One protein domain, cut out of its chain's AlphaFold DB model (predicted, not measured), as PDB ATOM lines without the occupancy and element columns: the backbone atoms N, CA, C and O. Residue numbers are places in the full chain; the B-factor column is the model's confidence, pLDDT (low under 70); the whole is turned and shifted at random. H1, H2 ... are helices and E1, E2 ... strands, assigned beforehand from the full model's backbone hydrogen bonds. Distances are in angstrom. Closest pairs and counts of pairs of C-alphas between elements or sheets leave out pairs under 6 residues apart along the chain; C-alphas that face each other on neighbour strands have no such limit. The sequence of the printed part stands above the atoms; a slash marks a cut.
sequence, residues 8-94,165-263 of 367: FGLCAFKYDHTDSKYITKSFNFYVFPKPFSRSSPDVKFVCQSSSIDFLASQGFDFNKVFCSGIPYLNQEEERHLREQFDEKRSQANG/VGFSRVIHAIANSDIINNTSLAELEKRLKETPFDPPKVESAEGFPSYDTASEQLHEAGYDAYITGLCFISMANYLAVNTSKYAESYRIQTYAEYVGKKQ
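AT A GLANCE: This is residues 8 to 94 and 165 to 263 of the 367 residues of the protein "Poly(A)-specific ribonuclease PARN" of Cricetulus griseus (UniProt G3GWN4). A long, narrow strand hairpin, E1 and E2, with the short E3 beside E2, has the long helix H6 packed slantwise over one face, and H5 packs on H6. From the end of E2 the chain runs out into a loose second part with H1, H2 and H3, where residues 82 to 94, most of them in H3, stick out. The printed part has 186 residues with seven named helices and three named strands, in the order E1 E2 H1 H2 H3 H4 H5 E3 H6 H7; the class is mixed, helices and strands, and the sheet, E1 E2 E3, is mixed too. The whole is loose, with a radius of gyration of the C-alphas of 22.0 A, and spans 71 by 47 by 36 A.

HOW THE PARTS SIT: Start at the hairpin of E1, residues 8 to 16, and E2, residues 21 to 30: they are antiparallel at 164 degrees, with N 10 and O 27 at 3.0 A. On the other side of E2, E3, residues 202 to 204, is parallel to it at 48 degrees, with N 203 and O 22 at 2.9 A. H6, residues 221 to 242, is on one face of this sheet, making two layers, a helix on a sheet, at a height over the sheet of 7.9 A; the C-alphas of Gly 9 and Gly 222 are the closest of E1 and H6, 3.9 A. H5, residues 185 to 191, touches H6 at its residues 224 to 231 alone, closest at the C-alphas of Glu 189 and Cys 231, 5.9 A, the same way at a tilt of 36 degrees, only just steep. H4, residues 168 to 175, only just touches H6, with 3 pairs of C-alphas within 8 A, the closest Val 170 and Ala 236, 7.4 A. H2, residues 63 to 66, only grazes the sheet, closest at the C-alphas of Tyr 30 and Val 65, 5.3 A. H1, residues 49 to 57, H3, residues 75 to 91, and H7, residues 255 to 263, touch no helix and are not on the sheet. In H1, H3, H4, H5, H6 and H7 every O i to N i+4 pair is within hydrogen-bond range; H2 is too short for one.

IN THESE COORDINATES: Find C-alpha 8 at (37.826, 9.310, -23.670), where E1 begins, 26.2 A long; E2 is 29.4 A. H6 runs 31.8 A from C-alpha 221 at (33.537, 7.435, -27.700), and H3 23.9 A. H7 ends at C-alpha 263, (61.440, -7.776, -22.316).

THE WHOLE: The C-alphas of Gly 94 and Thr 195 are farthest apart, 73.1 A. Residues 95 to 164 are not printed, and C-alphas 94 and 165 are 52.5 A apart across the cut. The links E2 to H1, E3 to H6 and H6 to H7 are long. Look for pLDDT under 70 at residues 90 to 94, 165 to 177, 213 to 218, 242 to 256 and 262 to 263.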
ATOM      1  N   PHE A   8      36.836  10.200 -23.076       94.19
ATOM      2  CA  PHE A   8      37.826   9.310 -23.670       94.19
ATOM      3  C   PHE A   8      37.255   7.891 -23.727       94.19
ATOM      4  O   PHE A   8      36.896   7.314 -22.696       94.19
ATOM      5  N   GLY A   9      37.139   7.353 -24.939       94.38
ATOM      6  CA  GLY A   9      36.674   5.995 -25.198       94.38
ATOM      7  C   GLY A   9      37.828   5.003 -25.237       94.38
ATOM      8  O   GLY A   9      38.879   5.285 -25.810       94.38
ATOM      9  N   LEU A  10      37.631   3.824 -24.649       93.56
ATOM     10  CA  LEU A  10      38.599   2.730 -24.697       93.56
ATOM     11  C   LEU A  10      37.865   1.402 -24.852       93.56
ATOM     12  O   LEU A  10      37.085   1.036 -23.978       93.56
ATOM     13  N   CYS A  11      38.164   0.646 -25.909       95.50
ATOM     14  CA  CYS A  11      37.745  -0.748 -26.030       95.50
ATOM     15  C   CYS A  11      38.969  -1.666 -26.067       95.50
ATOM     16  O   CYS A  11      39.828  -1.546 -26.939       95.50
ATOM     17  N   ALA A  12      39.047  -2.596 -25.116       94.44
ATOM     18  CA  ALA A  12      40.069  -3.632 -25.078       94.44
ATOM     19  C   ALA A  12      39.543  -4.920 -25.726       94.44
ATOM     20  O   ALA A  12      38.455  -5.385 -25.386       94.44
ATOM     21  N   PHE A  13      40.342  -5.514 -26.614       94.06
ATOM     22  CA  PHE A  13      40.049  -6.772 -27.303       94.06
ATOM     23  C   PHE A  13      41.012  -7.865 -26.833       94.06
ATOM     24  O   PHE A  13      42.229  -7.674 -26.849       94.06
ATOM     25  N   LYS A  14      40.484  -9.031 -26.453       92.56
ATOM     26  CA  LYS A  14      41.267 -10.242 -26.175       92.56
ATOM     27  C   LYS A  14      40.766 -11.373 -27.067       92.56
ATOM     28  O   LYS A  14      39.595 -11.722 -26.986       92.56
ATOM     29  N   TYR A  15      41.637 -11.980 -27.867       91.25
ATOM     30  CA  TYR A  15      41.271 -13.195 -28.596       91.25
ATOM     31  C   TYR A  15      41.180 -14.402 -27.650       91.25
ATOM     32  O   TYR A  15      42.013 -14.572 -26.754       91.25
ATOM     33  N   ASP A  16      40.168 -15.238 -27.853       89.19
ATOM     34  CA  ASP A  16      40.024 -16.554 -27.245       89.19
ATOM     35  C   ASP A  16      40.185 -17.623 -28.329       89.19
ATOM     36  O   ASP A  16      39.348 -17.770 -29.223       89.19
ATOM     37  N   HIS A  17      41.281 -18.374 -28.232       88.50
ATOM     38  CA  HIS A  17      41.619 -19.455 -29.154       88.50
ATOM     39  C   HIS A  17      40.686 -20.670 -29.022       88.50
ATOM     40  O   HIS A  17      40.664 -21.498 -29.928       88.50
ATOM     41  N   THR A  18      39.932 -20.787 -27.924       91.94
ATOM     42  CA  THR A  18      39.040 -21.926 -27.646       91.94
ATOM     43  C   THR A  18      37.799 -21.867 -28.533       91.94
ATOM     44  O   THR A  18      37.553 -22.770 -29.328       91.94
ATOM     45  N   ASP A  19      37.077 -20.747 -28.466       89.12
ATOM     46  CA  ASP A  19      35.849 -20.507 -29.237       89.12
ATOM     47  C   ASP A  19      36.117 -19.799 -30.583       89.12
ATOM     48  O   ASP A  19      35.206 -19.609 -31.393       89.12
ATOM     49  N   SER A  20      37.370 -19.395 -30.831       90.25
ATOM     50  CA  SER A  20      37.790 -18.581 -31.981       90.25
ATOM     51  C   SER A  20      37.006 -17.264 -32.095       90.25
ATOM     52  O   SER A  20      36.472 -16.924 -33.155       90.25
ATOM     53  N   LYS A  21      36.927 -16.526 -30.979       91.75
ATOM     54  CA  LYS A  21      36.172 -15.267 -30.823       91.75
ATOM     55  C   LYS A  21      37.001 -14.189 -30.124       91.75
ATOM     56  O   LYS A  21      37.967 -14.494 -29.429       91.75
ATOM     57  N   TYR A  22      36.601 -12.930 -30.256       93.31
ATOM     58  CA  TYR A  22      37.139 -11.822 -29.467       93.31
ATOM     59  C   TYR A  22      36.236 -11.511 -28.272       93.31
ATOM     60  O   TYR A  22      35.037 -11.324 -28.431       93.31
ATOM     61  N   ILE A  23      36.827 -11.407 -27.086       94.50
ATOM     62  CA  ILE A  23      36.172 -10.951 -25.858       94.50
ATOM     63  C   ILE A  23      36.501  -9.465 -25.665       94.50
ATOM     64  O   ILE A  23      37.683  -9.101 -25.628       94.50
ATOM     65  N   THR A  24      35.484  -8.612 -25.531       95.56
ATOM     66  CA  THR A  24      35.644  -7.149 -25.434       95.56
ATOM     67  C   THR A  24      35.317  -6.565 -24.065       95.56
ATOM     68  O   THR A  24      34.520  -7.106 -23.296       95.56
ATOM     69  N   LYS A  25      35.957  -5.428 -23.758       95.12
ATOM     70  CA  LYS A  25      35.650  -4.566 -22.606       95.12
ATOM     71  C   LYS A  25      35.732  -3.099 -23.018       95.12
ATOM     72  O   LYS A  25      36.832  -2.599 -23.257       95.12
ATOM     73  N   SER A  26      34.581  -2.436 -23.070       93.88
ATOM     74  CA  SER A  26      34.444  -1.023 -23.441       93.88
ATOM     75  C   SER A  26      34.295  -0.126 -22.212       93.88
ATOM     76  O   SER A  26      33.672  -0.511 -21.221       93.88
ATOM     77  N   PHE A  27      34.858   1.079 -22.281       93.69
ATOM     78  CA  PHE A  27      34.870   2.072 -21.209       93.69
ATOM     79  C   PHE A  27      34.687   3.486 -21.768       93.69
ATOM     80  O   PHE A  27      35.241   3.823 -22.816       93.69
ATOM     81  N   ASN A  28      33.989   4.330 -21.005       94.19
ATOM     82  CA  ASN A  28      33.824   5.757 -21.273       94.19
ATOM     83  C   ASN A  28      34.300   6.571 -20.068       94.19
ATOM     84  O   ASN A  28      33.647   6.597 -19.024       94.19
ATOM     85  N   PHE A  29      35.438   7.244 -20.216       95.50
ATOM     86  CA  PHE A  29      36.025   8.086 -19.180       95.50
ATOM     87  C   PHE A  29      35.648   9.546 -19.432       95.50
ATOM     88  O   PHE A  29      36.229  10.203 -20.293       95.50
ATOM     89  N   TYR A  30      34.675  10.062 -18.685       96.44
ATOM     90  CA  TYR A  30      34.349  11.489 -18.691       96.44
ATOM     91  C   TYR A  30      35.406  12.236 -17.874       96.44
ATOM     92  O   TYR A  30      35.617  11.920 -16.704       96.44
ATOM     93  N   VAL A  31      36.087  13.202 -18.485       95.44
ATOM     94  CA  VAL A  31      37.252  13.895 -17.911       95.44
ATOM     95  C   VAL A  31      37.028  15.404 -17.906       95.44
ATOM     96  O   VAL A  31      36.421  15.956 -18.821       95.44
ATOM     97  N   PHE A  32      37.501  16.083 -16.862       95.50
ATOM     98  CA  PHE A  32      37.342  17.531 -16.729       95.50
ATOM     99  C   PHE A  32      38.495  18.140 -15.910       95.50
ATOM    100  O   PHE A  32      38.796  17.617 -14.834       95.50
ATOM    101  N   PRO A  33      39.133  19.244 -16.351       93.06
ATOM    102  CA  PRO A  33      40.270  19.865 -15.663       93.06
ATOM    103  C   PRO A  33      39.820  20.671 -14.432       93.06
ATOM    104  O   PRO A  33      39.925  21.895 -14.372       93.06
ATOM    105  N   LYS A  34      39.272  19.975 -13.435       90.12
ATOM    106  CA  LYS A  34      38.782  20.551 -12.180       90.12
ATOM    107  C   LYS A  34      39.959  21.077 -11.342       90.12
ATOM    108  O   LYS A  34      40.790  20.262 -10.935       90.12
ATOM    109  N   PRO A  35      40.024  22.381 -11.003       88.94
ATOM    110  CA  PRO A  35      41.119  22.920 -10.201       88.94
ATOM    111  C   PRO A  35      41.224  22.220  -8.839       88.94
ATOM    112  O   PRO A  35      40.300  22.263  -8.026       88.94
ATOM    113  N   PHE A  36      42.363  21.570  -8.586       84.44
ATOM    114  CA  PHE A  36      42.613  20.809  -7.354       84.44
ATOM    115  C   PHE A  36      42.698  21.708  -6.106       84.44
ATOM    116  O   PHE A  36      42.367  21.292  -4.996       84.44
ATOM    117  N   SER A  37      43.134  22.958  -6.275       83.38
ATOM    118  CA  SER A  37      43.308  23.941  -5.204       83.38
ATOM    119  C   SER A  37      43.121  25.371  -5.723       83.38
ATOM    120  O   SER A  37      43.148  25.606  -6.927       83.38
ATOM    121  N   ARG A  38      43.022  26.361  -4.820       83.31
ATOM    122  CA  ARG A  38      42.990  27.796  -5.187       83.31
ATOM    123  C   ARG A  38      44.266  28.307  -5.879       83.31
ATOM    124  O   ARG A  38      44.256  29.413  -6.402       83.31
ATOM    125  N   SER A  39      45.351  27.535  -5.830       81.06
ATOM    126  CA  SER A  39      46.639  27.810  -6.480       81.06
ATOM    127  C   SER A  39      46.897  26.913  -7.699       81.06
ATOM    128  O   SER A  39      47.976  26.975  -8.278       81.06
ATOM    129  N   SER A  40      45.945  26.053  -8.068       83.38
ATOM    130  CA  SER A  40      46.018  25.252  -9.293       83.38
ATOM    131  C   SER A  40      45.613  26.099 -10.507       83.38
ATOM    132  O   SER A  40      44.829  27.036 -10.337       83.38
ATOM    133  N   PRO A  41      46.094  25.778 -11.722       84.69
ATOM    134  CA  PRO A  41      45.635  26.434 -12.942       84.69
ATOM    135  C   PRO A  41      44.110  26.361 -13.105       84.69
ATOM    136  O   PRO A  41      43.505  25.303 -12.926       84.69
ATOM    137  N   ASP A  42      43.498  27.490 -13.460       89.31
ATOM    138  CA  ASP A  42      42.085  27.583 -13.835       89.31
ATOM    139  C   ASP A  42      41.979  27.430 -15.359       89.31
ATOM    140  O   ASP A  42      42.209  28.379 -16.118       89.31
ATOM    141  N   VAL A  43      41.753  26.193 -15.812       90.56
ATOM    142  CA  VAL A  43      41.845  25.822 -17.231       90.56
ATOM    143  C   VAL A  43      40.642  26.351 -18.006       90.56
ATOM    144  O   VAL A  43      39.511  25.892 -17.848       90.56
ATOM    145  N   LYS A  44      40.912  27.297 -18.905       93.06
ATOM    146  CA  LYS A  44      39.930  27.848 -19.843       93.06
ATOM    147  C   LYS A  44      39.945  27.039 -21.131       93.06
ATOM    148  O   LYS A  44      41.010  26.782 -21.682       93.06
ATOM    149  N   PHE A  45      38.761  26.688 -21.611       94.75
ATOM    150  CA  PHE A  45      38.552  25.965 -22.859       94.75
ATOM    151  C   PHE A  45      37.396  26.589 -23.650       94.75
ATOM    152  O   PHE A  45      36.558  27.310 -23.103       94.75
ATOM    153  N   VAL A  46      37.370  26.318 -24.950       96.44
ATOM    154  CA  VAL A  46      36.376  26.791 -25.911       96.44
ATOM    155  C   VAL A  46      35.374  25.674 -26.193       96.44
ATOM    156  O   VAL A  46      35.747  24.512 -26.348       96.44
ATOM    157  N   CYS A  47      34.098  26.039 -26.312       95.88
ATOM    158  CA  CYS A  47      33.039  25.174 -26.825       95.88
ATOM    159  C   CYS A  47      32.578  25.696 -28.190       95.88
ATOM    160  O   CYS A  47      32.197  26.859 -28.306       95.88
ATOM    161  N   GLN A  48      32.561  24.836 -29.210       96.56
ATOM    162  CA  GLN A  48      31.936  25.141 -30.498       96.56
ATOM    163  C   GLN A  48      30.451  24.762 -30.447       96.56
ATOM    164  O   GLN A  48      30.115  23.606 -30.188       96.56
ATOM    165  N   SER A  49      29.557  25.720 -30.716       96.56
ATOM    166  CA  SER A  49      28.107  25.538 -30.548       96.56
ATOM    167  C   SER A  49      27.547  24.349 -31.331       96.56
ATOM    168  O   SER A  49      26.794  23.566 -30.768       96.56
ATOM    169  N   SER A  50      27.961  24.166 -32.591       97.12
ATOM    170  CA  SER A  50      27.510  23.043 -33.428       97.12
ATOM    171  C   SER A  50      27.989  21.681 -32.919       97.12
ATOM    172  O   SER A  50      27.305  20.685 -33.108       97.12
ATOM    173  N   SER A  51      29.149  21.623 -32.259       94.50
ATOM    174  CA  SER A  51      29.671  20.388 -31.665       94.50
ATOM    175  C   SER A  51      28.886  20.014 -30.407       94.50
ATOM    176  O   SER A  51      28.542  18.851 -30.229       94.50
ATOM    177  N   ILE A  52      28.553  20.997 -29.563       95.31
ATOM    178  CA  ILE A  52      27.704  20.794 -28.377       95.31
ATOM    179  C   ILE A  52      26.278  20.394 -28.783       95.31
ATOM    180  O   ILE A  52      25.721  19.479 -28.185       95.31
ATOM    181  N   ASP A  53      25.713  21.033 -29.810       95.69
ATOM    182  CA  ASP A  53      24.394  20.701 -30.368       95.69
ATOM    183  C   ASP A  53      24.363  19.275 -30.946       95.69
ATOM    184  O   ASP A  53      23.493  18.477 -30.595       95.69
ATOM    185  N   PHE A  54      25.385  18.899 -31.722       92.81
ATOM    186  CA  PHE A  54      25.554  17.533 -32.214       92.81
ATOM    187  C   PHE A  54      25.639  16.517 -31.067       92.81
ATOM    188  O   PHE A  54      24.876  15.555 -31.049       92.81
ATOM    189  N   LEU A  55      26.488  16.751 -30.065       93.06
ATOM    190  CA  LEU A  55      26.613  15.869 -28.899       93.06
ATOM    191  C   LEU A  55      25.293  15.758 -28.111       93.06
ATOM    192  O   LEU A  55      24.915  14.664 -27.695       93.06
ATOM    193  N   ALA A  56      24.542  16.855 -27.969       92.94
ATOM    194  CA  ALA A  56      23.206  16.833 -27.374       92.94
ATOM    195  C   ALA A  56      22.200  16.017 -28.210       92.94
ATOM    196  O   ALA A  56      21.381  15.298 -27.635       92.94
ATOM    197  N   SER A  57      22.285  16.071 -29.546       91.75
ATOM    198  CA  SER A  57      21.431  15.278 -30.447       91.75
ATOM    199  C   SER A  57      21.649  13.765 -30.299       91.75
ATOM    200  O   SER A  57      20.705  12.997 -30.457       91.75
ATOM    201  N   GLN A  58      22.863  13.353 -29.911       89.12
ATOM    202  CA  GLN A  58      23.240  11.962 -29.624       89.12
ATOM    203  C   GLN A  58      23.032  11.564 -28.145       89.12
ATOM    204  O   GLN A  58      23.520  10.531 -27.697       89.12
ATOM    205  N   GLY A  59      22.323  12.378 -27.349       90.38
ATOM    206  CA  GLY A  59      22.005  12.050 -25.953       90.38
ATOM    207  C   GLY A  59      23.172  12.177 -24.964       90.38
ATOM    208  O   GLY A  59      23.102  11.614 -23.868       90.38
ATOM    209  N   PHE A  60      24.240  12.906 -25.308       92.12
ATOM    210  CA  PHE A  60      25.411  13.060 -24.442       92.12
ATOM    211  C   PHE A  60      25.070  13.762 -23.114       92.12
ATOM    212  O   PHE A  60      24.656  14.924 -23.077       92.12
ATOM    213  N   ASP A  61      25.302  13.078 -21.992       93.88
ATOM    214  CA  ASP A  61      25.068  13.631 -20.655       93.88
ATOM    215  C   ASP A  61      26.248  14.495 -20.181       93.88
ATOM    216  O   ASP A  61      27.182  14.032 -19.515       93.88
ATOM    217  N   PHE A  62      26.168  15.789 -20.487       95.81
ATOM    218  CA  PHE A  62      27.138  16.806 -20.076       95.81
ATOM    219  C   PHE A  62      27.356  16.901 -18.552       95.81
ATOM    220  O   PHE A  62      28.404  17.387 -18.125       95.81
ATOM    221  N   ASN A  63      26.435  16.412 -17.710       96.62
ATOM    222  CA  ASN A  63      26.624  16.420 -16.254       96.62
ATOM    223  C   ASN A  63      27.722  15.431 -15.826       96.62
ATOM    224  O   ASN A  63      28.467  15.704 -14.880       96.62
ATOM    225  N   LYS A  64      27.899  14.321 -16.563       95.50
ATOM    226  CA  LYS A  64      29.002  13.369 -16.337       95.50
ATOM    227  C   LYS A  64      30.371  14.024 -16.516       95.50
ATOM    228  O   LYS A  64      31.312  13.618 -15.848       95.50
ATOM    229  N   VAL A  65      30.465  15.057 -17.357       95.81
ATOM    230  CA  VAL A  65      31.660  15.902 -17.507       95.81
ATOM    231  C   VAL A  65      31.694  16.987 -16.430       95.81
ATOM    232  O   VAL A  65      32.575  16.988 -15.574       95.81
ATOM    233  N   PHE A  66      30.746  17.925 -16.448       96.12
ATOM    234  CA  PHE A  66      30.887  19.181 -15.701       96.12
ATOM    235  C   PHE A  66      30.604  19.059 -14.195       96.12
ATOM    236  O   PHE A  66      31.045  19.908 -13.420       96.12
ATOM    237  N   CYS A  67      29.905  18.007 -13.758       95.00
ATOM    238  CA  CYS A  67      29.662  17.727 -12.339       95.00
ATOM    239  C   CYS A  67      30.542  16.580 -11.821       95.00
ATOM    240  O   CYS A  67      31.129  16.697 -10.742       95.00
ATOM    241  N   SER A  68      30.648  15.500 -12.603       94.94
ATOM    242  CA  SER A  68      31.259  14.225 -12.186       94.94
ATOM    243  C   SER A  68      32.570  13.872 -12.902       94.94
ATOM    244  O   SER A  68      33.095  12.781 -12.682       94.94
ATOM    245  N   GLY A  69      33.103  14.765 -13.743       95.06
ATOM    246  CA  GLY A  69      34.270  14.488 -14.578       95.06
ATOM    247  C   GLY A  69      35.524  14.174 -13.767       95.06
ATOM    248  O   GLY A  69      35.826  14.827 -12.763       95.06
ATOM    249  N   ILE A  70      36.263  13.168 -14.228       96.38
ATOM    250  CA  ILE A  70      37.509  12.711 -13.621       96.38
ATOM    251  C   ILE A  70      38.559  13.830 -13.758       96.38
ATOM    252  O   ILE A  70      38.835  14.262 -14.885       96.38
ATOM    253  N   PRO A  71      39.150  14.313 -12.648       93.94
ATOM    254  CA  PRO A  71      40.220  15.299 -12.697       93.94
ATOM    255  C   PRO A  71      41.507  14.670 -13.229       93.94
ATOM    256  O   PRO A  71      41.835  13.526 -12.910       93.94
ATOM    257  N   TYR A  72      42.264  15.449 -13.992       92.44
ATOM    258  CA  TYR A  72      43.581  15.079 -14.495       92.44
ATOM    259  C   TYR A  72      44.567  16.238 -14.308       92.44
ATOM    260  O   TYR A  72      44.168  17.376 -14.067       92.44
ATOM    261  N   LEU A  73      45.855  15.921 -14.406       87.25
ATOM    262  CA  LEU A  73      46.979  16.855 -14.372       87.25
ATOM    263  C   LEU A  73      47.960  16.441 -15.471       87.25
ATOM    264  O   LEU A  73      48.078  15.251 -15.773       87.25
ATOM    265  N   ASN A  74      48.677  17.397 -16.053       88.12
ATOM    266  CA  ASN A  74      49.822  17.098 -16.906       88.12
ATOM    267  C   ASN A  74      51.087  16.799 -16.065       88.12
ATOM    268  O   ASN A  74      51.109  16.987 -14.848       88.12
ATOM    269  N   GLN A  75      52.157  16.328 -16.713       88.00
ATOM    270  CA  GLN A  75      53.382  15.885 -16.033       88.00
ATOM    271  C   GLN A  75      54.114  17.007 -15.263       88.00
ATOM    272  O   GLN A  75      54.792  16.732 -14.272       88.00
ATOM    273  N   GLU A  76      53.998  18.262 -15.699       87.75
ATOM    274  CA  GLU A  76      54.605  19.420 -15.031       87.75
ATOM    275  C   GLU A  76      53.753  19.892 -13.848       87.75
ATOM    276  O   GLU A  76      54.288  20.163 -12.773       87.75
ATOM    277  N   GLU A  77      52.426  19.897 -14.001       85.12
ATOM    278  CA  GLU A  77      51.477  20.175 -12.915       85.12
ATOM    279  C   GLU A  77      51.580  19.138 -11.790       85.12
ATOM    280  O   GLU A  77      51.631  19.502 -10.614       85.12
ATOM    281  N   GLU A  78      51.655  17.848 -12.137       88.00
ATOM    282  CA  GLU A  78      51.827  16.761 -11.171       88.00
ATOM    283  C   GLU A  78      53.171  16.884 -10.438       88.00
ATOM    284  O   GLU A  78      53.211  16.803  -9.208       88.00
ATOM    285  N   ARG A  79      54.265  17.132 -11.176       88.56
ATOM    286  CA  ARG A  79      55.594  17.390 -10.605       88.56
ATOM    287  C   ARG A  79      55.539  18.545  -9.607       88.56
ATOM    288  O   ARG A  79      55.936  18.365  -8.460       88.56
ATOM    289  N   HIS A  80      55.018  19.697 -10.022       86.31
ATOM    290  CA  HIS A  80      55.012  20.897  -9.193       86.31
ATOM    291  C   HIS A  80      54.118  20.745  -7.951       86.31
ATOM    292  O   HIS A  80      54.473  21.206  -6.867       86.31
ATOM    293  N   LEU A  81      52.983  20.042  -8.063       84.19
ATOM    294  CA  LEU A  81      52.148  19.707  -6.906       84.19
ATOM    295  C   LEU A  81      52.863  18.755  -5.936       84.19
ATOM    296  O   LEU A  81      52.798  18.980  -4.728       84.19
ATOM    297  N   ARG A  82      53.571  17.731  -6.436       87.38
ATOM    298  CA  ARG A  82      54.389  16.828  -5.603       87.38
ATOM    299  C   ARG A  82      55.500  17.588  -4.882       87.38
ATOM    300  O   ARG A  82      55.584  17.494  -3.662       87.38
ATOM    301  N   GLU A  83      56.265  18.401  -5.608       89.06
ATOM    302  CA  GLU A  83      57.315  19.265  -5.056       89.06
ATOM    303  C   GLU A  83      56.753  20.189  -3.964       89.06
ATOM    304  O   GLU A  83      57.274  20.198  -2.853       89.06
ATOM    305  N   GLN A  84      55.617  20.860  -4.194       84.19
ATOM    306  CA  GLN A  84      54.958  21.669  -3.161       84.19
ATOM    307  C   GLN A  84      54.509  20.870  -1.924       84.19
ATOM    308  O   GLN A  84      54.490  21.422  -0.821       84.19
ATOM    309  N   PHE A  85      54.070  19.615  -2.073       79.94
ATOM    310  CA  PHE A  85      53.676  18.778  -0.933       79.94
ATOM    311  C   PHE A  85      54.892  18.295  -0.137       79.94
ATOM    312  O   PHE A  85      54.870  18.362   1.096       79.94
ATOM    313  N   ASP A  86      55.958  17.877  -0.816       84.00
ATOM    314  CA  ASP A  86      57.206  17.460  -0.176       84.00
ATOM    315  C   ASP A  86      57.954  18.647   0.452       84.00
ATOM    316  O   ASP A  86      58.502  18.504   1.545       84.00
ATOM    317  N   GLU A  87      57.890  19.848  -0.132       82.06
ATOM    318  CA  GLU A  87      58.367  21.086   0.500       82.06
ATOM    319  C   GLU A  87      57.578  21.421   1.767       82.06
ATOM    320  O   GLU A  87      58.187  21.638   2.810       82.06
ATOM    321  N   LYS A  88      56.237  21.405   1.737       76.75
ATOM    322  CA  LYS A  88      55.411  21.665   2.937       76.75
ATOM    323  C   LYS A  88      55.692  20.642   4.044       76.75
ATOM    324  O   LYS A  88      55.771  21.003   5.219       76.75
ATOM    325  N   ARG A  89      55.922  19.376   3.676       71.50
ATOM    326  CA  ARG A  89      56.343  18.304   4.595       71.50
ATOM    327  C   ARG A  89      57.769  18.497   5.127       71.50
ATOM    328  O   ARG A  89      58.029  18.180   6.284       71.50
ATOM    329  N   SER A  90      58.679  19.029   4.314       67.75
ATOM    330  CA  SER A  90      60.078  19.287   4.690       67.75
ATOM    331  C   SER A  90      60.239  20.565   5.512       67.75
ATOM    332  O   SER A  90      61.073  20.609   6.409       67.75
ATOM    333  N   GLN A  91      59.395  21.576   5.293       63.12
ATOM    334  CA  GLN A  91      59.310  22.786   6.114       63.12
ATOM    335  C   GLN A  91      58.755  22.468   7.510       63.12
ATOM    336  O   GLN A  91      59.273  22.985   8.496       63.12
ATOM    337  N   ALA A  92      57.799  21.536   7.617       55.97
ATOM    338  CA  ALA A  92      57.360  20.984   8.903       55.97
ATOM    339  C   ALA A  92      58.461  20.193   9.652       55.97
ATOM    340  O   ALA A  92      58.350  20.010  10.861       55.97
ATOM    341  N   ASN A  93      59.523  19.765   8.954       49.72
ATOM    342  CA  ASN A  93      60.657  18.998   9.493       49.72
ATOM    343  C   ASN A  93      62.018  19.738   9.424       49.72
ATOM    344  O   ASN A  93      63.046  19.143   9.737       49.72
ATOM    345  N   GLY A  94      62.043  21.021   9.046       47.03
ATOM    346  CA  GLY A  94      63.208  21.905   9.178       47.03
ATOM    347  C   GLY A  94      64.446  21.604   8.313       47.03
ATOM    348  O   GLY A  94      65.548  21.560   8.856       47.03
ATOM    349  N   VAL A 165      55.419   3.238 -37.928       67.94
ATOM    350  CA  VAL A 165      54.550   3.296 -39.121       67.94
ATOM    351  C   VAL A 165      53.417   2.264 -39.023       67.94
ATOM    352  O   VAL A 165      52.306   2.542 -39.474       67.94
ATOM    353  N   GLY A 166      53.662   1.103 -38.399       68.56
ATOM    354  CA  GLY A 166      52.638   0.208 -37.848       68.56
ATOM    355  C   GLY A 166      51.382   0.016 -38.712       68.56
ATOM    356  O   GLY A 166      51.443  -0.520 -39.823       68.56
ATOM    357  N   PHE A 167      50.227   0.458 -38.198       66.88
ATOM    358  CA  PHE A 167      48.918   0.295 -38.845       66.88
ATOM    359  C   PHE A 167      48.777   1.040 -40.184       66.88
ATOM    360  O   PHE A 167      48.023   0.590 -41.047       66.88
ATOM    361  N   SER A 168      49.555   2.098 -40.442       65.56
ATOM    362  CA  SER A 168      49.547   2.776 -41.747       65.56
ATOM    363  C   SER A 168      49.925   1.824 -42.889       65.56
ATOM    364  O   SER A 168      49.443   1.989 -44.006       65.56
ATOM    365  N   ARG A 169      50.704   0.763 -42.618       68.19
ATOM    366  CA  ARG A 169      50.998  -0.300 -43.600       68.19
ATOM    367  C   ARG A 169      49.755  -1.101 -43.993       68.19
ATOM    368  O   ARG A 169      49.642  -1.477 -45.155       68.19
ATOM    369  N   VAL A 170      48.831  -1.341 -43.059       66.62
ATOM    370  CA  VAL A 170      47.544  -2.014 -43.321       66.62
ATOM    371  C   VAL A 170      46.658  -1.113 -44.175       66.62
ATOM    372  O   VAL A 170      46.146  -1.558 -45.199       66.62
ATOM    373  N   ILE A 171      46.557   0.171 -43.813       67.56
ATOM    374  CA  ILE A 171      45.795   1.155 -44.589       67.56
ATOM    375  C   ILE A 171      46.355   1.294 -46.010       67.56
ATOM    376  O   ILE A 171      45.587   1.189 -46.959       67.56
ATOM    377  N   HIS A 172      47.672   1.433 -46.196       68.19
ATOM    378  CA  HIS A 172      48.269   1.484 -47.537       68.19
ATOM    379  C   HIS A 172      48.075   0.182 -48.330       68.19
ATOM    380  O   HIS A 172      47.776   0.241 -49.521       68.19
ATOM    381  N   ALA A 173      48.204  -0.990 -47.697       67.75
ATOM    382  CA  ALA A 173      48.011  -2.272 -48.377       67.75
ATOM    383  C   ALA A 173      46.579  -2.460 -48.907       67.75
ATOM    384  O   ALA A 173      46.406  -3.072 -49.958       67.75
ATOM    385  N   ILE A 174      45.571  -1.929 -48.207       68.81
ATOM    386  CA  ILE A 174      44.161  -2.059 -48.598       68.81
ATOM    387  C   ILE A 174      43.708  -0.885 -49.481       68.81
ATOM    388  O   ILE A 174      42.978  -1.107 -50.446       68.81
ATOM    389  N   ALA A 175      44.188   0.340 -49.249       67.56
ATOM    390  CA  ALA A 175      43.922   1.484 -50.128       67.56
ATOM    391  C   ALA A 175      44.437   1.237 -51.558       67.56
ATOM    392  O   ALA A 175      43.729   1.508 -52.519       67.56
ATOM    393  N   ASN A 176      45.607   0.602 -51.703       66.44
ATOM    394  CA  ASN A 176      46.178   0.201 -52.997       66.44
ATOM    395  C   ASN A 176      45.399  -0.926 -53.724       66.44
ATOM    396  O   ASN A 176      45.902  -1.466 -54.709       66.44
ATOM    397  N   SER A 177      44.220  -1.327 -53.235       67.38
ATOM    398  CA  SER A 177      43.368  -2.361 -53.844       67.38
ATOM    399  C   SER A 177      42.000  -1.852 -54.319       67.38
ATOM    400  O   SER A 177      41.209  -2.652 -54.811       67.38
ATOM    401  N   ASP A 178      41.695  -0.560 -54.135       70.75
ATOM    402  CA  ASP A 178      40.387   0.077 -54.395       70.75
ATOM    403  C   ASP A 178      39.182  -0.522 -53.621       70.75
ATOM    404  O   ASP A 178      38.045  -0.077 -53.778       70.75
ATOM    405  N   ILE A 179      39.402  -1.502 -52.731       75.50
ATOM    406  CA  ILE A 179      38.343  -2.207 -51.979       75.50
ATOM    407  C   ILE A 179      37.665  -1.309 -50.922       75.50
ATOM    408  O   ILE A 179      36.491  -1.531 -50.590       75.50
ATOM    409  N   ILE A 180      38.391  -0.313 -50.400       76.62
ATOM    410  CA  ILE A 180      37.919   0.679 -49.424       76.62
ATOM    411  C   ILE A 180      38.086   2.074 -50.032       76.62
ATOM    412  O   ILE A 180      39.200   2.573 -50.168       76.62
ATOM    413  N   ASN A 181      36.961   2.699 -50.376       74.56
ATOM    414  CA  ASN A 181      36.876   4.016 -51.013       74.56
ATOM    415  C   ASN A 181      36.406   5.138 -50.066       74.56
ATOM    416  O   ASN A 181      36.515   6.310 -50.417       74.56
ATOM    417  N   ASN A 182      35.906   4.800 -48.873       76.19
ATOM    418  CA  ASN A 182      35.579   5.752 -47.813       76.19
ATOM    419  C   ASN A 182      36.147   5.266 -46.469       76.19
ATOM    420  O   ASN A 182      36.178   4.067 -46.188       76.19
ATOM    421  N   THR A 183      36.613   6.207 -45.651       80.88
ATOM    422  CA  THR A 183      37.215   5.985 -44.330       80.88
ATOM    423  C   THR A 183      36.356   6.525 -43.182       80.88
ATOM    424  O   THR A 183      36.774   6.448 -42.026       80.88
ATOM    425  N   SER A 184      35.151   7.045 -43.464       85.94
ATOM    426  CA  SER A 184      34.158   7.368 -42.432       85.94
ATOM    427  C   SER A 184      33.815   6.100 -41.635       85.94
ATOM    428  O   SER A 184      33.623   5.029 -42.213       85.94
ATOM    429  N   LEU A 185      33.778   6.183 -40.300       86.38
ATOM    430  CA  LEU A 185      33.736   4.982 -39.452       86.38
ATOM    431  C   LEU A 185      32.485   4.118 -39.698       86.38
ATOM    432  O   LEU A 185      32.580   2.893 -39.693       86.38
ATOM    433  N   ALA A 186      31.340   4.753 -39.966       86.06
ATOM    434  CA  ALA A 186      30.074   4.075 -40.237       86.06
ATOM    435  C   ALA A 186      30.054   3.366 -41.607       86.06
ATOM    436  O   ALA A 186      29.617   2.220 -41.703       86.06
ATOM    437  N   GLU A 187      30.560   4.004 -42.668       86.75
ATOM    438  CA  GLU A 187      30.625   3.369 -43.994       86.75
ATOM    439  C   GLU A 187      31.718   2.300 -44.053       86.75
ATOM    440  O   GLU A 187      31.523   1.265 -44.688       86.75
ATOM    441  N   LEU A 188      32.832   2.511 -43.346       87.81
ATOM    442  CA  LEU A 188      33.903   1.534 -43.190       87.81
ATOM    443  C   LEU A 188      33.409   0.277 -42.458       87.81
ATOM    444  O   LEU A 188      33.650  -0.829 -42.935       87.81
ATOM    445  N   GLU A 189      32.683   0.423 -41.345       88.56
ATOM    446  CA  GLU A 189      32.105  -0.717 -40.619       88.56
ATOM    447  C   GLU A 189      31.132  -1.509 -41.496       88.56
ATOM    448  O   GLU A 189      31.255  -2.732 -41.609       88.56
ATOM    449  N   LYS A 190      30.244  -0.806 -42.208       89.19
ATOM    450  CA  LYS A 190      29.317  -1.420 -43.158       89.19
ATOM    451  C   LYS A 190      30.054  -2.162 -44.277       89.19
ATOM    452  O   LYS A 190      29.742  -3.320 -44.545       89.19
ATOM    453  N   ARG A 191      31.061  -1.537 -44.898       88.94
ATOM    454  CA  ARG A 191      31.861  -2.138 -45.979       88.94
ATOM    455  C   ARG A 191      32.604  -3.395 -45.515       88.94
ATOM    456  O   ARG A 191      32.730  -4.339 -46.289       88.94
ATOM    457  N   LEU A 192      33.059  -3.424 -44.260       89.31
ATOM    458  CA  LEU A 192      33.783  -4.543 -43.647       89.31
ATOM    459  C   LEU A 192      32.875  -5.671 -43.107       89.31
ATOM    460  O   LEU A 192      33.394  -6.667 -42.598       89.31
ATOM    461  N   LYS A 193      31.546  -5.543 -43.239       89.75
ATOM    462  CA  LYS A 193      30.562  -6.639 -43.098       89.75
ATOM    463  C   LYS A 193      30.235  -7.328 -44.434       89.75
ATOM    464  O   LYS A 193      29.564  -8.356 -44.435       89.75
ATOM    465  N   GLU A 194      30.656  -6.751 -45.559       89.50
ATOM    466  CA  GLU A 194      30.369  -7.234 -46.912       89.50
ATOM    467  C   GLU A 194      31.583  -7.953 -47.523       89.50
ATOM    468  O   GLU A 194      32.735  -7.701 -47.165       89.50
ATOM    469  N   THR A 195      31.353  -8.814 -48.516       85.50
ATOM    470  CA  THR A 195      32.447  -9.505 -49.212       85.50
ATOM    471  C   THR A 195      33.414  -8.501 -49.877       85.50
ATOM    472  O   THR A 195      32.991  -7.454 -50.391       85.50
ATOM    473  N   PRO A 196      34.735  -8.768 -49.881       87.06
ATOM    474  CA  PRO A 196      35.414 -10.011 -49.495       87.06
ATOM    475  C   PRO A 196      35.840 -10.093 -48.010       87.06
ATOM    476  O   PRO A 196      36.756 -10.850 -47.696       87.06
ATOM    477  N   PHE A 197      35.235  -9.316 -47.107       89.50
ATOM    478  CA  PHE A 197      35.541  -9.357 -45.674       89.50
ATOM    479  C   PHE A 197      34.619 -10.325 -44.921       89.50
ATOM    480  O   PHE A 197      33.434 -10.428 -45.233       89.50
ATOM    481  N   ASP A 198      35.162 -10.982 -43.894       86.56
ATOM    482  CA  ASP A 198      34.400 -11.775 -42.924       86.56
ATOM    483  C   ASP A 198      34.316 -11.012 -41.585       86.56
ATOM    484  O   ASP A 198      35.363 -10.701 -41.000       86.56
ATOM    485  N   PRO A 199      33.111 -10.713 -41.059       87.56
ATOM    486  CA  PRO A 199      32.968 -10.004 -39.791       87.56
ATOM    487  C   PRO A 199      33.424 -10.883 -38.609       87.56
ATOM    488  O   PRO A 199      33.027 -12.049 -38.507       87.56
ATOM    489  N   PRO A 200      34.248 -10.361 -37.679       90.62
ATOM    490  CA  PRO A 200      34.792 -11.153 -36.585       90.62
ATOM    491  C   PRO A 200      33.727 -11.544 -35.558       90.62
ATOM    492  O   PRO A 200      32.922 -10.726 -35.117       90.62
ATOM    493  N   LYS A 201      33.797 -12.795 -35.088       91.25
ATOM    494  CA  LYS A 201      33.044 -13.250 -33.913       91.25
ATOM    495  C   LYS A 201      33.505 -12.464 -32.689       91.25
ATOM    496  O   LYS A 201      34.682 -12.534 -32.323       91.25
ATOM    497  N   VAL A 202      32.585 -11.750 -32.051       92.81
ATOM    498  CA  VAL A 202      32.859 -10.897 -30.895       92.81
ATOM    499  C   VAL A 202      31.783 -11.073 -29.825       92.81
ATOM    500  O   VAL A 202      30.611 -11.269 -30.138       92.81
ATOM    501  N   GLU A 203      32.193 -11.026 -28.563       93.62
ATOM    502  CA  GLU A 203      31.337 -11.162 -27.387       93.62
ATOM    503  C   GLU A 203      31.828 -10.203 -26.295       93.62
ATOM    504  O   GLU A 203      33.032 -10.010 -26.114       93.62
ATOM    505  N   SER A 204      30.915  -9.577 -25.557       93.19
ATOM    506  CA  SER A 204      31.286  -8.713 -24.429       93.19
ATOM    507  C   SER A 204      31.616  -9.555 -23.200       93.19
ATOM    508  O   SER A 204      30.961 -10.558 -22.932       93.19
ATOM    509  N   ALA A 205      32.647  -9.170 -22.448       93.38
ATOM    510  CA  ALA A 205      33.048  -9.915 -21.259       93.38
ATOM    511  C   ALA A 205      31.935  -9.962 -20.198       93.38
ATOM    512  O   ALA A 205      31.205  -8.990 -20.008       93.38
ATOM    513  N   GLU A 206      31.870 -11.056 -19.436       91.88
ATOM    514  CA  GLU A 206      30.917 -11.202 -18.332       91.88
ATOM    515  C   GLU A 206      30.981 -10.004 -17.362       91.88
ATOM    516  O   GLU A 206      32.059  -9.586 -16.925       91.88
ATOM    517  N   GLY A 207      29.813  -9.429 -17.063       89.94
ATOM    518  CA  GLY A 207      29.668  -8.239 -16.221       89.94
ATOM    519  C   GLY A 207      29.966  -6.893 -16.901       89.94
ATOM    520  O   GLY A 207      29.885  -5.868 -16.228       89.94
ATOM    521  N   PHE A 208      30.294  -6.861 -18.199       89.81
ATOM    522  CA  PHE A 208      30.490  -5.622 -18.966       89.81
ATOM    523  C   PHE A 208      29.274  -5.304 -19.853       89.81
ATOM    524  O   PHE A 208      28.611  -6.227 -20.328       89.81
ATOM    525  N   PRO A 209      28.972  -4.014 -20.111       86.19
ATOM    526  CA  PRO A 209      27.948  -3.631 -21.079       86.19
ATOM    527  C   PRO A 209      28.286  -4.141 -22.483       86.19
ATOM    528  O   PRO A 209      29.421  -3.997 -22.941       86.19
ATOM    529  N   SER A 210      27.287  -4.691 -23.170       85.50
ATOM    530  CA  SER A 210      27.379  -5.106 -24.569       85.50
ATOM    531  C   SER A 210      26.784  -4.059 -25.502       85.50
ATOM    532  O   SER A 210      25.655  -3.616 -25.287       85.50
ATOM    533  N   TYR A 211      27.502  -3.721 -26.571       84.12
ATOM    534  CA  TYR A 211      26.979  -2.884 -27.648       84.12
ATOM    535  C   TYR A 211      26.264  -3.729 -28.708       84.12
ATOM    536  O   TYR A 211      26.852  -4.658 -29.262       84.12
ATOM    537  N   ASP A 212      25.020  -3.368 -29.023       74.25
ATOM    538  CA  ASP A 212      24.295  -3.897 -30.179       74.25
ATOM    539  C   ASP A 212      24.616  -3.052 -31.421       74.25
ATOM    540  O   ASP A 212      24.258  -1.873 -31.494       74.25
ATOM    541  N   THR A 213      25.278  -3.652 -32.411       69.75
ATOM    542  CA  THR A 213      25.651  -2.985 -33.669       69.75
ATOM    543  C   THR A 213      24.463  -2.716 -34.597       69.75
ATOM    544  O   THR A 213      24.626  -1.991 -35.575       69.75
ATOM    545  N   ALA A 214      23.266  -3.235 -34.296       61.72
ATOM    546  CA  ALA A 214      22.024  -2.850 -34.971       61.72
ATOM    547  C   ALA A 214      21.391  -1.563 -34.401       61.72
ATOM    548  O   ALA A 214      20.450  -1.039 -34.992       61.72
ATOM    549  N   SER A 215      21.886  -1.051 -33.265       60.19
ATOM    550  CA  SER A 215      21.305   0.113 -32.574       60.19
ATOM    551  C   SER A 215      21.930   1.469 -32.940       60.19
ATOM    552  O   SER A 215      21.518   2.481 -32.383       60.19
ATOM    553  N   GLU A 216      22.919   1.483 -33.845       60.91
ATOM    554  CA  GLU A 216      23.624   2.675 -34.360       60.91
ATOM    555  C   GLU A 216      24.015   3.716 -33.284       60.91
ATOM    556  O   GLU A 216      23.947   4.921 -33.513       60.91
ATOM    557  N   GLN A 217      24.509   3.258 -32.122       64.62
ATOM    558  CA  GLN A 217      25.048   4.094 -31.025       64.62
ATOM    559  C   GLN A 217      26.412   4.746 -31.351       64.62
ATOM    560  O   GLN A 217      27.277   4.904 -30.486       64.62
ATOM    561  N   LEU A 218      26.604   5.121 -32.616       61.69
ATOM    562  CA  LEU A 218      27.720   5.930 -33.087       61.69
ATOM    563  C   LEU A 218      27.810   7.216 -32.251       61.69
ATOM    564  O   LEU A 218      26.797   7.748 -31.797       61.69
ATOM    565  N   HIS A 219      29.025   7.737 -32.081       73.69
ATOM    566  CA  HIS A 219      29.308   8.998 -31.383       73.69
ATOM    567  C   HIS A 219      29.275   8.955 -29.842       73.69
ATOM    568  O   HIS A 219      29.526   9.984 -29.209       73.69
ATOM    569  N   GLU A 220      29.089   7.788 -29.207       87.56
ATOM    570  CA  GLU A 220      29.696   7.559 -27.887       87.56
ATOM    571  C   GLU A 220      31.141   7.073 -28.078       87.56
ATOM    572  O   GLU A 220      31.379   6.075 -28.757       87.56
ATOM    573  N   ALA A 221      32.124   7.728 -27.449       91.50
ATOM    574  CA  ALA A 221      33.537   7.435 -27.700       91.50
ATOM    575  C   ALA A 221      33.928   5.958 -27.452       91.50
ATOM    576  O   ALA A 221      34.792   5.419 -28.144       91.50
ATOM    577  N   GLY A 222      33.311   5.288 -26.473       91.94
ATOM    578  CA  GLY A 222      33.511   3.861 -26.199       91.94
ATOM    579  C   GLY A 222      32.941   2.937 -27.282       91.94
ATOM    580  O   GLY A 222      33.544   1.899 -27.561       91.94
ATOM    581  N   TYR A 223      31.837   3.331 -27.928       91.81
ATOM    582  CA  TYR A 223      31.263   2.629 -29.078       91.81
ATOM    583  C   TYR A 223      32.132   2.844 -30.317       91.81
ATOM    584  O   TYR A 223      32.536   1.873 -30.951       91.81
ATOM    585  N   ASP A 224      32.527   4.087 -30.601       91.81
ATOM    586  CA  ASP A 224      33.413   4.405 -31.728       91.81
ATOM    587  C   ASP A 224      34.768   3.674 -31.602       91.81
ATOM    588  O   ASP A 224      35.288   3.140 -32.586       91.81
ATOM    589  N   ALA A 225      35.317   3.550 -30.386       92.31
ATOM    590  CA  ALA A 225      36.518   2.753 -30.111       92.31
ATOM    591  C   ALA A 225      36.304   1.237 -30.307       92.31
ATOM    592  O   ALA A 225      37.205   0.544 -30.788       92.31
ATOM    593  N   TYR A 226      35.127   0.710 -29.958       93.50
ATOM    594  CA  TYR A 226      34.744  -0.682 -30.214       93.50
ATOM    595  C   TYR A 226      34.604  -0.954 -31.718       93.50
ATOM    596  O   TYR A 226      35.253  -1.863 -32.236       93.50
ATOM    597  N   ILE A 227      33.862  -0.120 -32.449       92.50
ATOM    598  CA  ILE A 227      33.710  -0.234 -33.904       92.50
ATOM    599  C   ILE A 227      35.064  -0.119 -34.618       92.50
ATOM    600  O   ILE A 227      35.384  -0.957 -35.458       92.50
ATOM    601  N   THR A 228      35.914   0.837 -34.230       92.06
ATOM    602  CA  THR A 228      37.275   0.976 -34.779       92.06
ATOM    603  C   THR A 228      38.097  -0.308 -34.601       92.06
ATOM    604  O   THR A 228      38.808  -0.725 -35.520       92.06
ATOM    605  N   GLY A 229      37.967  -0.980 -33.452       92.44
ATOM    606  CA  GLY A 229      38.608  -2.271 -33.198       92.44
ATOM    607  C   GLY A 229      38.057  -3.416 -34.056       92.44
ATOM    608  O   GLY A 229      38.843  -4.216 -34.562       92.44
ATOM    609  N   LEU A 230      36.742  -3.473 -34.296       92.12
ATOM    610  CA  LEU A 230      36.154  -4.439 -35.237       92.12
ATOM    611  C   LEU A 230      36.672  -4.213 -36.661       92.12
ATOM    612  O   LEU A 230      37.117  -5.163 -37.304       92.12
ATOM    613  N   CYS A 231      36.695  -2.958 -37.122       91.25
ATOM    614  CA  CYS A 231      37.210  -2.592 -38.440       91.25
ATOM    615  C   CYS A 231      38.682  -3.008 -38.615       91.25
ATOM    616  O   CYS A 231      39.041  -3.603 -39.632       91.25
ATOM    617  N   PHE A 232      39.525  -2.764 -37.603       90.12
ATOM    618  CA  PHE A 232      40.909  -3.249 -37.573       90.12
ATOM    619  C   PHE A 232      40.985  -4.776 -37.736       90.12
ATOM    620  O   PHE A 232      41.761  -5.265 -38.559       90.12
ATOM    621  N   ILE A 233      40.171  -5.531 -36.990       90.12
ATOM    622  CA  ILE A 233      40.186  -7.001 -37.018       90.12
ATOM    623  C   ILE A 233      39.729  -7.539 -38.384       90.12
ATOM    624  O   ILE A 233      40.414  -8.399 -38.936       90.12
ATOM    625  N   SER A 234      38.637  -7.026 -38.969       90.19
ATOM    626  CA  SER A 234      38.180  -7.437 -40.312       90.19
ATOM    627  C   SER A 234      39.261  -7.212 -41.376       90.19
ATOM    628  O   SER A 234      39.548  -8.104 -42.176       90.19
ATOM    629  N   MET A 235      39.909  -6.041 -41.357       87.25
ATOM    630  CA  MET A 235      41.001  -5.706 -42.278       87.25
ATOM    631  C   MET A 235      42.234  -6.600 -42.081       87.25
ATOM    632  O   MET A 235      42.824  -7.068 -43.057       87.25
ATOM    633  N   ALA A 236      42.617  -6.878 -40.832       83.88
ATOM    634  CA  ALA A 236      43.768  -7.721 -40.521       83.88
ATOM    635  C   ALA A 236      43.529  -9.198 -40.898       83.88
ATOM    636  O   ALA A 236      44.413  -9.828 -41.484       83.88
ATOM    637  N   ASN A 237      42.324  -9.726 -40.651       85.12
ATOM    638  CA  ASN A 237      41.908 -11.061 -41.094       85.12
ATOM    639  C   ASN A 237      41.974 -11.184 -42.626       85.12
ATOM    640  O   ASN A 237      42.551 -12.139 -43.146       85.12
ATOM    641  N   TYR A 238      41.442 -10.194 -43.352       84.25
ATOM    642  CA  TYR A 238      41.470 -10.165 -44.815       84.25
ATOM    643  C   TYR A 238      42.902 -10.207 -45.376       84.25
ATOM    644  O   TYR A 238      43.184 -10.993 -46.286       84.25
ATOM    645  N   LEU A 239      43.834  -9.432 -44.807       79.19
ATOM    646  CA  LEU A 239      45.244  -9.482 -45.212       79.19
ATOM    647  C   LEU A 239      45.903 -10.830 -44.880       79.19
ATOM    648  O   LEU A 239      46.646 -11.358 -45.709       79.19
ATOM    649  N   ALA A 240      45.618 -11.416 -43.714       74.88
ATOM    650  CA  ALA A 240      46.169 -12.712 -43.317       74.88
ATOM    651  C   ALA A 240      45.731 -13.852 -44.259       74.88
ATOM    652  O   ALA A 240      46.547 -14.700 -44.612       74.88
ATOM    653  N   VAL A 241      44.473 -13.843 -44.718       73.56
ATOM    654  CA  VAL A 241      43.940 -14.846 -45.661       73.56
ATOM    655  C   VAL A 241      44.508 -14.672 -47.075       73.56
ATOM    656  O   VAL A 241      44.866 -15.655 -47.719       73.56
ATOM    657  N   ASN A 242      44.619 -13.436 -47.575       67.44
ATOM    658  CA  ASN A 242      44.964 -13.194 -48.982       67.44
ATOM    659  C   ASN A 242      46.477 -13.146 -49.273       67.44
ATOM    660  O   ASN A 242      46.886 -13.210 -50.434       67.44
ATOM    661  N   THR A 243      47.342 -13.062 -48.258       62.62
ATOM    662  CA  THR A 243      48.795 -12.912 -48.457       62.62
ATOM    663  C   THR A 243      49.572 -14.236 -48.466       62.62
ATOM    664  O   THR A 243      50.497 -14.442 -47.684       62.62
ATOM    665  N   SER A 244      49.316 -15.114 -49.444       50.88
ATOM    666  CA  SER A 244      50.066 -16.384 -49.606       50.88
ATOM    667  C   SER A 244      51.586 -16.234 -49.843       50.88
ATOM    668  O   SER A 244      52.314 -17.220 -49.781       50.88
ATOM    669  N   LYS A 245      52.082 -15.006 -50.071       47.91
ATOM    670  CA  LYS A 245      53.515 -14.642 -50.100       47.91
ATOM    671  C   LYS A 245      54.046 -13.927 -48.845       47.91
ATOM    672  O   LYS A 245      55.247 -13.695 -48.778       47.91
ATOM    673  N   TYR A 246      53.197 -13.563 -47.880       49.34
ATOM    674  CA  TYR A 246      53.600 -12.841 -46.661       49.34
ATOM    675  C   TYR A 246      53.023 -13.422 -45.353       49.34
ATOM    676  O   TYR A 246      53.245 -12.846 -44.285       49.34
ATOM    677  N   ALA A 247      52.316 -14.555 -45.402       47.25
ATOM    678  CA  ALA A 247      51.726 -15.204 -44.227       47.25
ATOM    679  C   ALA A 247      52.754 -15.516 -43.114       47.25
ATOM    680  O   ALA A 247      52.418 -15.466 -41.934       47.25
ATOM    681  N   GLU A 248      54.019 -15.765 -43.470       46.91
ATOM    682  CA  GLU A 248      55.113 -15.973 -42.508       46.91
ATOM    683  C   GLU A 248      55.631 -14.665 -41.871       46.91
ATOM    684  O   GLU A 248      56.208 -14.705 -40.786       46.91
ATOM    685  N   SER A 249      55.414 -13.499 -42.497       49.56
ATOM    686  CA  SER A 249      55.932 -12.199 -42.031       49.56
ATOM    687  C   SER A 249      54.909 -11.299 -41.325       49.56
ATOM    688  O   SER A 249      55.308 -10.328 -40.690       49.56
ATOM    689  N   TYR A 250      53.606 -11.592 -41.425       50.69
ATOM    690  CA  TYR A 250      52.528 -10.779 -40.834       50.69
ATOM    691  C   TYR A 250      51.683 -11.535 -39.793       50.69
ATOM    692  O   TYR A 250      50.466 -11.358 -39.717       50.69
ATOM    693  N   ARG A 251      52.316 -12.347 -38.932       57.78
ATOM    694  CA  ARG A 251      51.659 -12.792 -37.690       57.78
ATOM    695  C   ARG A 251      51.282 -11.556 -36.869       57.78
ATOM    696  O   ARG A 251      52.162 -10.819 -36.432       57.78
ATOM    697  N   ILE A 252      49.987 -11.363 -36.625       60.03
ATOM    698  CA  ILE A 252      49.483 -10.298 -35.751       60.03
ATOM    699  C   ILE A 252      50.016 -10.557 -34.338       60.03
ATOM    700  O   ILE A 252      49.603 -11.510 -33.679       60.03
ATOM    701  N   GLN A 253      50.957  -9.730 -33.885       59.81
ATOM    702  CA  GLN A 253      51.516  -9.816 -32.539       59.81
ATOM    703  C   GLN A 253      50.590  -9.080 -31.565       59.81
ATOM    704  O   GLN A 253      50.352  -7.879 -31.704       59.81
ATOM    705  N   THR A 254      50.060  -9.781 -30.565       68.25
ATOM    706  CA  THR A 254      49.291  -9.140 -29.490       68.25
ATOM    707  C   THR A 254      50.190  -8.224 -28.658       68.25
ATOM    708  O   THR A 254      51.394  -8.452 -28.538       68.25
ATOM    709  N   TYR A 255      49.621  -7.212 -27.993       67.31
ATOM    710  CA  TYR A 255      50.407  -6.329 -27.118       67.31
ATOM    711  C   TYR A 255      51.129  -7.095 -25.988       67.31
ATOM    712  O   TYR A 255      52.231  -6.722 -25.586       67.31
ATOM    713  N   ALA A 256      50.557  -8.211 -25.521       69.94
ATOM    714  CA  ALA A 256      51.200  -9.103 -24.559       69.94
ATOM    715  C   ALA A 256      52.439  -9.805 -25.148       69.94
ATOM    716  O   ALA A 256      53.487  -9.826 -24.506       69.94
ATOM    717  N   GLU A 257      52.357 -10.321 -26.380       73.88
ATOM    718  CA  GLU A 257      53.515 -10.874 -27.094       73.88
ATOM    719  C   GLU A 257      54.553  -9.795 -27.437       73.88
ATOM    720  O   GLU A 257      55.746 -10.084 -27.400       73.88
ATOM    721  N   TYR A 258      54.133  -8.560 -27.743       72.75
ATOM    722  CA  TYR A 258      55.038  -7.432 -28.001       72.75
ATOM    723  C   TYR A 258      55.842  -7.063 -26.753       72.75
ATOM    724  O   TYR A 258      57.072  -7.051 -26.785       72.75
ATOM    725  N   VAL A 259      55.166  -6.827 -25.623       71.94
ATOM    726  CA  VAL A 259      55.829  -6.522 -24.345       71.94
ATOM    727  C   VAL A 259      56.666  -7.709 -23.859       71.94
ATOM    728  O   VAL A 259      57.758  -7.499 -23.333       71.94
ATOM    729  N   GLY A 260      56.201  -8.944 -24.074       74.69
ATOM    730  CA  GLY A 260      56.953 -10.167 -23.789       74.69
ATOM    731  C   GLY A 260      58.269 -10.230 -24.566       74.69
ATOM    732  O   GLY A 260      59.334 -10.260 -23.946       74.69
ATOM    733  N   LYS A 261      58.204 -10.151 -25.904       71.50
ATOM    734  CA  LYS A 261      59.384 -10.134 -26.782       71.50
ATOM    735  C   LYS A 261      60.323  -8.982 -26.411       71.50
ATOM    736  O   LYS A 261      61.490  -9.219 -26.140       71.50
ATOM    737  N   LYS A 262      59.804  -7.761 -26.242       66.75
ATOM    738  CA  LYS A 262      60.598  -6.571 -25.884       66.75
ATOM    739  C   LYS A 262      61.302  -6.692 -24.523       66.75
ATOM    740  O   LYS A 262      62.386  -6.137 -24.346       66.75
ATOM    741  N   GLN A 263      60.737  -7.429 -23.560       64.19
ATOM    742  CA  GLN A 263      61.440  -7.776 -22.316       64.19
ATOM    743  C   GLN A 263      62.483  -8.886 -22.502       64.19
ATOM    744  O   GLN A 263      63.486  -8.893 -21.788       64.19
TER     745      GLN A 263